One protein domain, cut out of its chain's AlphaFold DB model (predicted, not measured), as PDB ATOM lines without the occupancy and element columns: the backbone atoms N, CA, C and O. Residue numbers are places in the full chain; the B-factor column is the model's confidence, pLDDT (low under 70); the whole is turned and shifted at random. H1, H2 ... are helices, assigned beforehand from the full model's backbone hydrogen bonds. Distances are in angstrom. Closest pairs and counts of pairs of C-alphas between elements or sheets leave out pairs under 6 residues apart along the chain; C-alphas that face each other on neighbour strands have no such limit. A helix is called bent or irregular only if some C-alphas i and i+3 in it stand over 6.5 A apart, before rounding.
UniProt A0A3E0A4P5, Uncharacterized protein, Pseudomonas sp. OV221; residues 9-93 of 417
ATOM      1  N   ILE A   9     215.759 239.316 184.163       73.06
ATOM      2  CA  ILE A   9     215.636 238.972 185.593       73.06
ATOM      3  C   ILE A   9     216.094 240.122 186.503       73.06
ATOM      4  O   ILE A   9     215.448 240.406 187.514       73.06
ATOM      5  N   ALA A  10     217.201 240.789 186.166       75.38
ATOM      6  CA  ALA A  10     217.741 241.879 186.980       75.38
ATOM      7  C   ALA A  10     216.819 243.111 186.980       75.38
ATOM      8  O   ALA A  10     216.501 243.635 188.048       75.38
ATOM      9  N   ALA A  11     216.334 243.516 185.800       82.19
ATOM     10  CA  ALA A  11     215.377 244.614 185.648       82.19
ATOM     11  C   ALA A  11     214.051 244.300 186.353       82.19
ATOM     12  O   ALA A  11     213.539 245.120 187.111       82.19
ATOM     13  N   PHE A  12     213.561 243.068 186.189       83.56
ATOM     14  CA  PHE A  12     212.362 242.576 186.853       83.56
ATOM     15  C   PHE A  12     212.448 242.702 188.377       83.56
ATOM     16  O   PHE A  12     211.531 243.216 189.010       83.56
ATOM     17  N   ARG A  13     213.560 242.254 188.979       77.94
ATOM     18  CA  ARG A  13     213.772 242.334 190.433       77.94
ATOM     19  C   ARG A  13     213.878 243.776 190.919       77.94
ATOM     20  O   ARG A  13     213.283 244.094 191.942       77.94
ATOM     21  N   ALA A  14     214.612 244.626 190.203       79.94
ATOM     22  CA  ALA A  14     214.803 246.023 190.584       79.94
ATOM     23  C   ALA A  14     213.478 246.800 190.579       79.94
ATOM     24  O   ALA A  14     213.156 247.484 191.548       79.94
ATOM     25  N   GLU A  15     212.683 246.645 189.521       85.38
ATOM     26  CA  GLU A  15     211.388 247.312 189.389       85.38
ATOM     27  C   GLU A  15     210.358 246.747 190.375       85.38
ATOM     28  O   GLU A  15     209.664 247.515 191.044       85.38
ATOM     29  N   ALA A  16     210.319 245.424 190.561       79.56
ATOM     30  CA  ALA A  16     209.434 244.817 191.549       79.56
ATOM     31  C   ALA A  16     209.763 245.249 192.982       79.56
ATOM     32  O   ALA A  16     208.864 245.472 193.791       79.56
ATOM     33  N   GLN A  17     211.048 245.405 193.300       73.88
ATOM     34  CA  GLN A  17     211.484 245.868 194.612       73.88
ATOM     35  C   GLN A  17     211.211 247.360 194.827       73.88
ATOM     36  O   GLN A  17     210.875 247.756 195.940       73.88
ATOM     37  N   ALA A  18     211.323 248.180 193.780       77.75
ATOM     38  CA  ALA A  18     211.030 249.608 193.851       77.75
ATOM     39  C   ALA A  18     209.527 249.900 193.979       77.75
ATOM     40  O   ALA A  18     209.135 250.833 194.674       77.75
ATOM     41  N   THR A  19     208.690 249.117 193.299       75.12
ATOM     42  CA  THR A  19     207.247 249.386 193.186       75.12
ATOM     43  C   THR A  19     206.389 248.538 194.123       75.12
ATOM     44  O   THR A  19     205.225 248.862 194.338       75.12
ATOM     45  N   GLY A  20     206.935 247.449 194.672       66.00
ATOM     46  CA  GLY A  20     206.184 246.476 195.468       66.00
ATOM     47  C   GLY A  20     205.230 245.598 194.648       66.00
ATOM     48  O   GLY A  20     204.504 244.791 195.227       66.00
ATOM     49  N   LYS A  21     205.232 245.724 193.315       68.19
ATOM     50  CA  LYS A  21     204.364 244.981 192.393       68.19
ATOM     51  C   LYS A  21     205.159 244.432 191.202       68.19
ATOM     52  O   LYS A  21     206.220 244.960 190.882       68.19
ATOM     53  N   PRO A  22     204.709 243.352 190.543       71.75
ATOM     54  CA  PRO A  22     205.364 242.867 189.332       71.75
ATOM     55  C   PRO A  22     205.330 243.936 188.219       71.75
ATOM     56  O   PRO A  22     204.330 244.640 188.099       71.75
ATOM     57  N   PRO A  23     206.381 244.041 187.388       82.31
ATOM     58  CA  PRO A  23     206.392 244.931 186.232       82.31
ATOM     59  C   PRO A  23     205.293 244.621 185.216       82.31
ATOM     60  O   PRO A  23     205.074 243.454 184.883       82.31
ATOM     61  N   ASP A  24     204.689 245.664 184.645       79.44
ATOM     62  CA  ASP A  24     203.563 245.544 183.703       79.44
ATOM     63  C   ASP A  24     203.944 244.788 182.411       79.44
ATOM     64  O   ASP A  24     203.101 244.194 181.740       79.44
ATOM     65  N   TRP A  25     205.234 244.776 182.059       82.62
ATOM     66  CA  TRP A  25     205.762 244.092 180.875       82.62
ATOM     67  C   TRP A  25     206.021 242.593 181.087       82.62
ATOM     68  O   TRP A  25     206.287 241.869 180.122       82.62
ATOM     69  N   ALA A  26     205.998 242.106 182.329       79.00
ATOM     70  CA  ALA A  26     206.349 240.729 182.635       79.00
ATOM     71  C   ALA A  26     205.155 239.793 182.411       79.00
ATOM     72  O   ALA A  26     204.182 239.785 183.166       79.00
ATOM     73  N   LEU A  27     205.257 238.932 181.398       72.12
ATOM     74  CA  LEU A  27     204.241 237.921 181.117       72.12
ATOM     75  C   LEU A  27     204.230 236.857 182.208       72.12
ATOM     76  O   LEU A  27     205.247 236.239 182.526       72.12
ATOM     77  N   ARG A  28     203.053 236.602 182.772       68.56
ATOM     78  CA  ARG A  28     202.875 235.537 183.750       68.56
ATOM     79  C   ARG A  28     202.518 234.238 183.042       68.56
ATOM     80  O   ARG A  28     201.583 234.205 182.248       68.56
ATOM     81  N   ALA A  29     203.231 233.159 183.359       63.81
ATOM     82  CA  ALA A  29     202.798 231.823 182.983       63.81
ATOM     83  C   ALA A  29     201.403 231.593 183.573       63.81
ATOM     84  O   ALA A  29     201.177 231.849 184.764       63.81
ATOM     85  N   GLN A  30     200.470 231.143 182.736       59.56
ATOM     86  CA  GLN A  30     199.148 230.757 183.196       59.56
ATOM     87  C   GLN A  30     199.290 229.495 184.046       59.56
ATOM     88  O   GLN A  30     199.371 228.387 183.527       59.56
ATOM     89  N   ASN A  31     199.315 229.663 185.366       59.25
ATOM     90  CA  ASN A  31     198.864 228.584 186.231       59.25
ATOM     91  C   ASN A  31     197.363 228.428 185.960       59.25
ATOM     92  O   ASN A  31     196.611 229.405 186.044       59.25
ATOM     93  N   THR A  32     196.945 227.223 185.587       63.56
ATOM     94  CA  THR A  32     195.530 226.899 185.374       63.56
ATOM     95  C   THR A  32     194.756 226.940 186.691       63.56
ATOM     96  O   THR A  32     193.590 227.316 186.693       63.56
ATOM     97  N   GLU A  33     195.420 226.660 187.816       82.25
ATOM     98  CA  GLU A  33     194.793 226.582 189.136       82.25
ATOM     99  C   GLU A  33     194.869 227.902 189.920       82.25
ATOM    100  O   GLU A  33     195.952 228.426 190.214       82.25
ATOM    101  N   ASP A  34     193.701 228.416 190.321       85.88
ATOM    102  CA  ASP A  34     193.566 229.705 191.009       85.88
ATOM    103  C   ASP A  34     194.335 229.763 192.341       85.88
ATOM    104  O   ASP A  34     194.970 230.775 192.648       85.88
ATOM    105  N   HIS A  35     194.342 228.676 193.120       88.06
ATOM    106  CA  HIS A  35     194.985 228.653 194.440       88.06
ATOM    107  C   HIS A  35     196.513 228.785 194.343       88.06
ATOM    108  O   HIS A  35     197.114 229.591 195.058       88.06
ATOM    109  N   LEU A  36     197.143 228.074 193.396       87.44
ATOM    110  CA  LEU A  36     198.574 228.196 193.108       87.44
ATOM    111  C   LEU A  36     198.919 229.590 192.589       87.44
ATOM    112  O   LEU A  36     199.965 230.141 192.937       87.44
ATOM    113  N   PHE A  37     198.057 230.167 191.748       84.50
ATOM    114  CA  PHE A  37     198.252 231.523 191.248       84.50
ATOM    115  C   PHE A  37     198.261 232.538 192.393       84.50
ATOM    116  O   PHE A  37     199.201 233.333 192.504       84.50
ATOM    117  N   VAL A  38     197.249 232.510 193.262       88.00
ATOM    118  CA  VAL A  38     197.155 233.423 194.409       88.00
ATOM    119  C   VAL A  38     198.347 233.221 195.348       88.00
ATOM    120  O   VAL A  38     199.036 234.189 195.670       88.00
ATOM    121  N   ALA A  39     198.687 231.978 195.700       88.75
ATOM    122  CA  ALA A  39     199.827 231.682 196.568       88.75
ATOM    123  C   ALA A  39     201.187 232.118 195.980       88.75
ATOM    124  O   ALA A  39     202.043 232.618 196.714       88.75
ATOM    125  N   ASP A  40     201.411 231.989 194.668       84.06
ATOM    126  CA  ASP A  40     202.616 232.526 194.010       84.06
ATOM    127  C   ASP A  40     202.622 234.062 193.994       84.06
ATOM    128  O   ASP A  40     203.687 234.669 194.063       84.06
ATOM    129  N   SER A  41     201.453 234.709 193.917       81.44
ATOM    130  CA  SER A  41     201.327 236.179 193.942       81.44
ATOM    131  C   SER A  41     201.688 236.764 195.301       81.44
ATOM    132  O   SER A  41     202.336 237.805 195.373       81.44
ATOM    133  N   LEU A  42     201.364 236.048 196.380       84.56
ATOM    134  CA  LEU A  42     201.665 236.460 197.750       84.56
ATOM    135  C   LEU A  42     203.167 236.652 198.026       84.56
ATOM    136  O   LEU A  42     203.516 237.219 199.054       84.56
ATOM    137  N   LYS A  43     204.079 236.223 197.139       82.38
ATOM    138  CA  LYS A  43     205.524 236.468 197.298       82.38
ATOM    139  C   LYS A  43     205.907 237.945 197.238       82.38
ATOM    140  O   LYS A  43     206.951 238.301 197.763       82.38
ATOM    141  N   TRP A  44     205.085 238.780 196.606       78.19
ATOM    142  CA  TRP A  44     205.333 240.219 196.517       78.19
ATOM    143  C   TRP A  44     205.074 240.917 197.851       78.19
ATOM    144  O   TRP A  44     205.868 241.743 198.283       78.19
ATOM    145  N   LEU A  45     204.022 240.490 198.548       82.44
ATOM    146  CA  LEU A  45     203.681 240.954 199.892       82.44
ATOM    147  C   LEU A  45     204.505 240.263 200.987       82.44
ATOM    148  O   LEU A  45     204.830 240.858 202.012       82.44
ATOM    149  N   HIS A  46     204.857 238.997 200.768       85.06
ATOM    150  CA  HIS A  46     205.559 238.150 201.728       85.06
ATOM    151  C   HIS A  46     206.776 237.472 201.074       85.06
ATOM    152  O   HIS A  46     206.781 236.250 200.865       85.06
ATOM    153  N   PRO A  47     207.833 238.243 200.746       82.44
ATOM    154  CA  PRO A  47     209.008 237.725 200.038       82.44
ATOM    155  C   PRO A  47     209.818 236.718 200.862       82.44
ATOM    156  O   PRO A  47     210.499 235.867 200.299       82.44
ATOM    157  N   HIS A  48     209.712 236.779 202.189       87.19
ATOM    158  CA  HIS A  48     210.388 235.878 203.122       87.19
ATOM    159  C   HIS A  48     209.667 234.533 203.309       87.19
ATOM    160  O   HIS A  48     210.252 233.607 203.867       87.19
ATOM    161  N   MET A  49     208.410 234.406 202.868       89.44
ATOM    162  CA  MET A  49     207.669 233.152 202.990       89.44
ATOM    163  C   MET A  49     208.065 232.162 201.889       89.44
ATOM    164  O   MET A  49     208.311 232.533 200.741       89.44
ATOM    165  N   THR A  50     208.072 230.872 202.203       91.88
ATOM    166  CA  THR A  50     208.156 229.808 201.192       91.88
ATOM    167  C   THR A  50     206.819 229.658 200.456       91.88
ATOM    168  O   THR A  50     205.789 230.174 200.893       91.88
ATOM    169  N   LEU A  51     206.795 228.930 199.331       87.81
ATOM    170  CA  LEU A  51     205.531 228.631 198.641       87.81
ATOM    171  C   LEU A  51     204.545 227.885 199.556       87.81
ATOM    172  O   LEU A  51     203.369 228.226 199.570       87.81
ATOM    173  N   ALA A  52     205.027 226.933 200.361       91.50
ATOM    174  CA  ALA A  52     204.195 226.192 201.310       91.50
ATOM    175  C   ALA A  52     203.552 227.114 202.362       91.50
ATOM    176  O   ALA A  52     202.353 227.025 202.614       91.50
ATOM    177  N   GLN A  53     204.318 228.061 202.914       94.50
ATOM    178  CA  GLN A  53     203.789 229.063 203.847       94.50
ATOM    179  C   GLN A  53     202.761 229.984 203.177       94.50
ATOM    180  O   GLN A  53     201.740 230.309 203.777       94.50
ATOM    181  N   ARG A  54     202.982 230.370 201.914       92.56
ATOM    182  CA  ARG A  54     202.016 231.180 201.157       92.56
ATOM    183  C   ARG A  54     200.742 230.418 200.798       92.56
ATOM    184  O   ARG A  54     199.676 231.020 200.816       92.56
ATOM    185  N   LEU A  55     200.825 229.116 200.522       92.19
ATOM    186  CA  LEU A  55     199.649 228.253 200.357       92.19
ATOM    187  C   LEU A  55     198.845 228.175 201.656       92.19
ATOM    188  O   LEU A  55     197.631 228.349 201.644       92.19
ATOM    189  N   GLN A  56     199.518 228.002 202.795       93.69
ATOM    190  CA  GLN A  56     198.859 228.028 204.101       93.69
ATOM    191  C   GLN A  56     198.201 229.390 204.385       93.69
ATOM    192  O   GLN A  56     197.066 229.443 204.862       93.69
ATOM    193  N   LEU A  57     198.874 230.493 204.043       93.62
ATOM    194  CA  LEU A  57     198.311 231.837 204.159       93.62
ATOM    195  C   LEU A  57     197.084 232.013 203.258       93.62
ATOM    196  O   LEU A  57     196.064 232.497 203.737       93.62
ATOM    197  N   GLN A  58     197.140 231.589 201.994       93.81
ATOM    198  CA  GLN A  58     196.001 231.641 201.074       93.81
ATOM    199  C   GLN A  58     194.807 230.850 201.627       93.81
ATOM    200  O   GLN A  58     193.700 231.383 201.691       93.81
ATOM    201  N   ARG A  59     195.034 229.625 202.111       94.69
ATOM    202  CA  ARG A  59     193.992 228.785 202.718       94.69
ATOM    203  C   ARG A  59     193.374 229.398 203.973       94.69
ATOM    204  O   ARG A  59     192.203 229.164 204.251       94.69
ATOM    205  N   SER A  60     194.122 230.221 204.715       94.75
ATOM    206  CA  SER A  60     193.604 230.915 205.906       94.75
ATOM    207  C   SER A  60     192.478 231.909 205.612       94.75
ATOM    208  O   SER A  60     191.792 232.322 206.541       94.75
ATOM    209  N   TYR A  61     192.283 232.293 204.345       95.31
ATOM    210  CA  TYR A  61     191.162 233.133 203.929       95.31
ATOM    211  C   TYR A  61     189.859 232.346 203.739       95.31
ATOM    212  O   TYR A  61     188.819 232.982 203.631       95.31
ATOM    213  N   ASN A  62     189.885 231.004 203.714       95.19
ATOM    214  CA  ASN A  62     188.693 230.148 203.605       95.19
ATOM    215  C   ASN A  62     187.757 230.568 202.454       95.19
ATOM    216  O   ASN A  62     186.583 230.876 202.664       95.19
ATOM    217  N   LEU A  63     188.306 230.659 201.240       94.12
ATOM    218  CA  LEU A  63     187.613 231.229 200.082       94.12
ATOM    219  C   LEU A  63     186.898 230.155 199.260       94.12
ATOM    220  O   LEU A  63     187.487 229.130 198.902       94.12
ATOM    221  N   THR A  64     185.667 230.460 198.853       92.06
ATOM    222  CA  THR A  64     185.016 229.754 197.738       92.06
ATOM    223  C   THR A  64     185.835 229.905 196.450       92.06
ATOM    224  O   THR A  64     186.674 230.798 196.333       92.06
ATOM    225  N   GLN A  65     185.605 229.056 195.456       89.38
ATOM    226  CA  GLN A  65     186.247 229.067 194.151       89.38
ATOM    227  C   GLN A  65     185.994 230.405 193.461       89.38
ATOM    228  O   GLN A  65     186.924 231.020 192.949       89.38
ATOM    229  N   ASN A  66     184.760 230.910 193.535       90.25
ATOM    230  CA  ASN A  66     184.400 232.214 192.984       90.25
ATOM    231  C   ASN A  66     185.147 233.353 193.689       90.25
ATOM    232  O   ASN A  66     185.678 234.249 193.033       90.25
ATOM    233  N   GLN A  67     185.248 233.312 195.021       93.56
ATOM    234  CA  GLN A  67     186.024 234.302 195.770       93.56
ATOM    235  C   GLN A  67     187.526 234.188 195.494       93.56
ATOM    236  O   GLN A  67     188.215 235.200 195.422       93.56
ATOM    237  N   LEU A  68     188.047 232.978 195.305       91.81
ATOM    238  CA  LEU A  68     189.445 232.751 194.972       91.81
ATOM    239  C   LEU A  68     189.773 233.249 193.560       91.81
ATOM    240  O   LEU A  68     190.804 233.892 193.372       91.81
ATOM    241  N   CYS A  69     188.880 233.024 192.596       89.31
ATOM    242  CA  CYS A  69     188.973 233.564 191.241       89.31
ATOM    243  C   CYS A  69     188.931 235.100 191.256       89.31
ATOM    244  O   CYS A  69     189.782 235.763 190.660       89.31
ATOM    245  N   ARG A  70     188.013 235.686 192.036       91.06
ATOM    246  CA  ARG A  70     187.966 237.133 192.271       91.06
ATOM    247  C   ARG A  70     189.275 237.650 192.871       91.06
ATOM    248  O   ARG A  70     189.831 238.624 192.370       91.06
ATOM    249  N   LEU A  71     189.798 236.983 193.903       89.81
ATOM    250  CA  LEU A  71     191.067 237.350 194.527       89.81
ATOM    251  C   LEU A  71     192.231 237.230 193.542       89.81
ATOM    252  O   LEU A  71     193.103 238.089 193.535       89.81
ATOM    253  N   ARG A  72     192.249 236.209 192.681       86.44
ATOM    254  CA  ARG A  72     193.230 236.079 191.597       86.44
ATOM    255  C   ARG A  72     193.231 237.307 190.685       86.44
ATOM    256  O   ARG A  72     194.315 237.785 190.358       86.44
ATOM    257  N   THR A  73     192.062 237.809 190.295       83.50
ATOM    258  CA  THR A  73     191.949 238.985 189.419       83.50
ATOM    259  C   THR A  73     192.349 240.270 190.144       83.50
ATOM    260  O   THR A  73     193.102 241.067 189.597       83.50
ATOM    261  N   GLU A  74     191.898 240.459 191.385       82.38
ATOM    262  CA  GLU A  74     192.095 241.715 192.127       82.38
ATOM    263  C   GLU A  74     193.449 241.815 192.861       82.38
ATOM    264  O   GLU A  74     193.912 242.914 193.141       82.38
ATOM    265  N   SER A  75     194.127 240.698 193.166       70.56
ATOM    266  CA  SER A  75     195.453 240.701 193.827       70.56
ATOM    267  C   SER A  75     196.637 240.892 192.870       70.56
ATOM    268  O   SER A  75     197.790 240.904 193.314       70.56
ATOM    269  N   GLY A  76     196.378 241.059 191.567       57.97
ATOM    270  CA  GLY A  76     197.401 241.340 190.553       57.97
ATOM    271  C   GLY A  76     198.242 242.585 190.861       57.97
ATOM    272  O   GLY A  76     199.430 242.607 190.542       57.97
ATOM    273  N   ASP A  77     197.664 243.547 191.587       55.31
ATOM    274  CA  ASP A  77     198.282 244.836 191.929       55.31
ATOM    275  C   ASP A  77     199.159 244.802 193.193       55.31
ATOM    276  O   ASP A  77     199.646 245.834 193.653       55.31
ATOM    277  N   GLY A  78     199.383 243.620 193.776       61.22
ATOM    278  CA  GLY A  78     200.275 243.460 194.925       61.22
ATOM    279  C   GLY A  78     199.667 243.868 196.269       61.22
ATOM    280  O   GLY A  78     200.408 243.982 197.237       61.22
ATOM    281  N   GLN A  79     198.347 244.052 196.368       76.25
ATOM    282  CA  GLN A  79     197.631 244.248 197.637       76.25
ATOM    283  C   GLN A  79     196.512 243.215 197.811       76.25
ATOM    284  O   GLN A  79     195.949 242.721 196.835       76.25
ATOM    285  N   ILE A  80     196.185 242.884 199.065       87.25
ATOM    286  CA  ILE A  80     195.011 242.064 199.386       87.25
ATOM    287  C   ILE A  80     193.798 242.988 199.545       87.25
ATOM    288  O   ILE A  80     193.838 243.889 200.387       87.25
ATOM    289  N   PRO A  81     192.713 242.786 198.776       91.19
ATOM    290  CA  PRO A  81     191.512 243.605 198.891       91.19
ATOM    291  C   PRO A  81     190.868 243.532 200.283       91.19
ATOM    292  O   PRO A  81     190.812 242.472 200.909       91.19
ATOM    293  N   GLN A  82     190.270 244.640 200.734       92.44
ATOM    294  CA  GLN A  82     189.625 244.734 202.052       92.44
ATOM    295  C   GLN A  82     188.519 243.687 202.264       92.44
ATOM    296  O   GLN A  82     188.334 243.200 203.380       92.44
ATOM    297  N   TRP A  83     187.790 243.311 201.207       94.62
ATOM    298  CA  TRP A  83     186.745 242.291 201.308       94.62
ATOM    299  C   TRP A  83     187.317 240.922 201.699       94.62
ATOM    300  O   TRP A  83     186.666 240.192 202.443       94.62
ATOM    301  N   ALA A  84     188.529 240.582 201.242       94.75
ATOM    302  CA  ALA A  84     189.163 239.304 201.545       94.75
ATOM    303  C   ALA A  84     189.594 239.261 203.016       94.75
ATOM    304  O   ALA A  84     189.345 238.272 203.703       94.75
ATOM    305  N   GLU A  85     190.149 240.363 203.527       94.75
ATOM    306  CA  GLU A  85     190.473 240.512 204.950       94.75
ATOM    307  C   GLU A  85     189.226 240.436 205.838       94.75
ATOM    308  O   GLU A  85     189.224 239.758 206.867       94.75
ATOM    309  N   GLN A  86     188.132 241.083 205.429       95.44
ATOM    310  CA  GLN A  86     186.867 241.012 206.158       95.44
ATOM    311  C   GLN A  86     186.286 239.591 206.146       95.44
ATOM    312  O   GLN A  86     185.868 239.095 207.191       95.44
ATOM    313  N   HIS A  87     186.294 238.912 204.996       95.44
ATOM    314  CA  HIS A  87     185.825 237.528 204.867       95.44
ATOM    315  C   HIS A  87     186.651 236.562 205.725       95.44
ATOM    316  O   HIS A  87     186.094 235.726 206.437       95.44
ATOM    317  N   LYS A  88     187.979 236.721 205.748       95.69
ATOM    318  CA  LYS A  88     188.856 235.958 206.642       95.69
ATOM    319  C   LYS A  88     188.468 236.141 208.110       95.69
ATOM    320  O   LYS A  88     188.341 235.155 208.827       95.69
ATOM    321  N   ARG A  89     188.227 237.377 208.564       95.06
ATOM    322  CA  ARG A  89     187.774 237.634 209.946       95.06
ATOM    323  C   ARG A  89     186.452 236.929 210.249       95.06
ATOM    324  O   ARG A  89     186.346 236.273 211.276       95.06
ATOM    325  N   LEU A  90     185.482 237.016 209.338       94.56
ATOM    326  CA  LEU A  90     184.159 236.407 209.504       94.56
ATOM    327  C   LEU A  90     184.187 234.874 209.513       94.56
ATOM    328  O   LEU A  90     183.378 234.264 210.204       94.56
ATOM    329  N   THR A  91     185.088 234.249 208.750       94.44
ATOM    330  CA  THR A  91     185.205 232.779 208.692       94.44
ATOM    331  C   THR A  91     186.001 232.188 209.854       94.44
ATOM    332  O   THR A  91     185.812 231.015 210.181       94.44
ATOM    333  N   LEU A  92     186.874 232.988 210.477       92.31
ATOM    334  CA  LEU A  92     187.623 232.622 211.683       92.31
ATOM    335  C   LEU A  92     186.832 232.855 212.980       92.31
ATOM    336  O   LEU A  92     187.188 232.291 214.012       92.31
ATOM    337  N   ASP A  93     185.780 233.671 212.942       93.12
ATOM    338  CA  ASP A  93     184.912 233.905 214.093       93.12
ATOM    339  C   ASP A  93     184.003 232.694 214.344       93.12
ATOM    340  O   ASP A  93     183.016 232.477 213.645       93.12
TER     341      ASP A  93
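Overview. This is residues 9 to 93 of the 417 residues of an uncharacterized protein of Pseudomonas sp. OV221 (UniProt A0A3E0A4P5). Three helices make a small core, with H2 in the middle, H4 side by side with it and running the same way, and H3 crossing it on another side. The two remaining helices lie toward opposite ends of the long axis: H1 at one end, touching no helix and joined to the core by a long stretch without a named element, and H5 at the other end, near H4. The printed part has 85 residues with five named helices, in the order H1, H2, H3, H4, H5, and no named strand; the class is all helix. It is compact, with a radius of gyration of the C-alphas of 13.2 A, yet elongated in outline, spanning 43 by 24 by 23 A.

Along the chain. H1 is residues 9 to 19, 15.4 A from first to last C-alpha, and begins at C-alpha 9 at (215.636, 238.972, 185.593). H2 is residues 34 to 41, with C-alpha 34 at (193.566, 229.705, 191.009). H3 is residues 51 to 59, 12.2 A long. H4, residues 65 to 77, is the longest helix by residues and measures 20.0 A. It is irregular, but only just: C-alphas 74 and 77 are 6.9 A apart. H5 is residues 82 to 92, 15.6 A long, and ends at C-alpha 92 at (187.623, 232.622, 211.683).

Arrangement. H2 touches H4 at a shallow tilt of 24 degrees, the same way, and their closest C-alphas are those of Val 38 and Arg 72, 5.5 A apart. H2 also touches H3, at a steep tilt of 56 degrees, opposite ways; their closest C-alphas, those of Ala 39 and Arg 54, are 5.1 A apart. H3 and H4 are apart. H4 and H5 are close but not clearly touching, with 7.5 A between their closest C-alphas, those of Leu 71 and Ala 84; they run opposite ways at a steep tilt of 41 degrees. H5 is apart from H2 and H3. H1 is apart from H2, H3, H4 and H5. In H1, H2, H3 and H5 every O i to N i+4 pair is within hydrogen-bond range; in H4, 7 of 9 are.

Size, cuts and confidence. The two C-alphas farthest apart are those of Ala 10 and Asp 93, at 43.3 A. The printed part has no cut. The link from H1 to H2, residues 20 to 33, is long; its C-alphas lie 11 to 18 A from the mean of the C-alphas. The link from H2 to H3 is short, and those from H3 to H4 and from H4 to H5 are tight. The mean pLDDT of the printed part is 84.0, and residues 20 to 21, 28 to 32 and 76 to 78 are under 70.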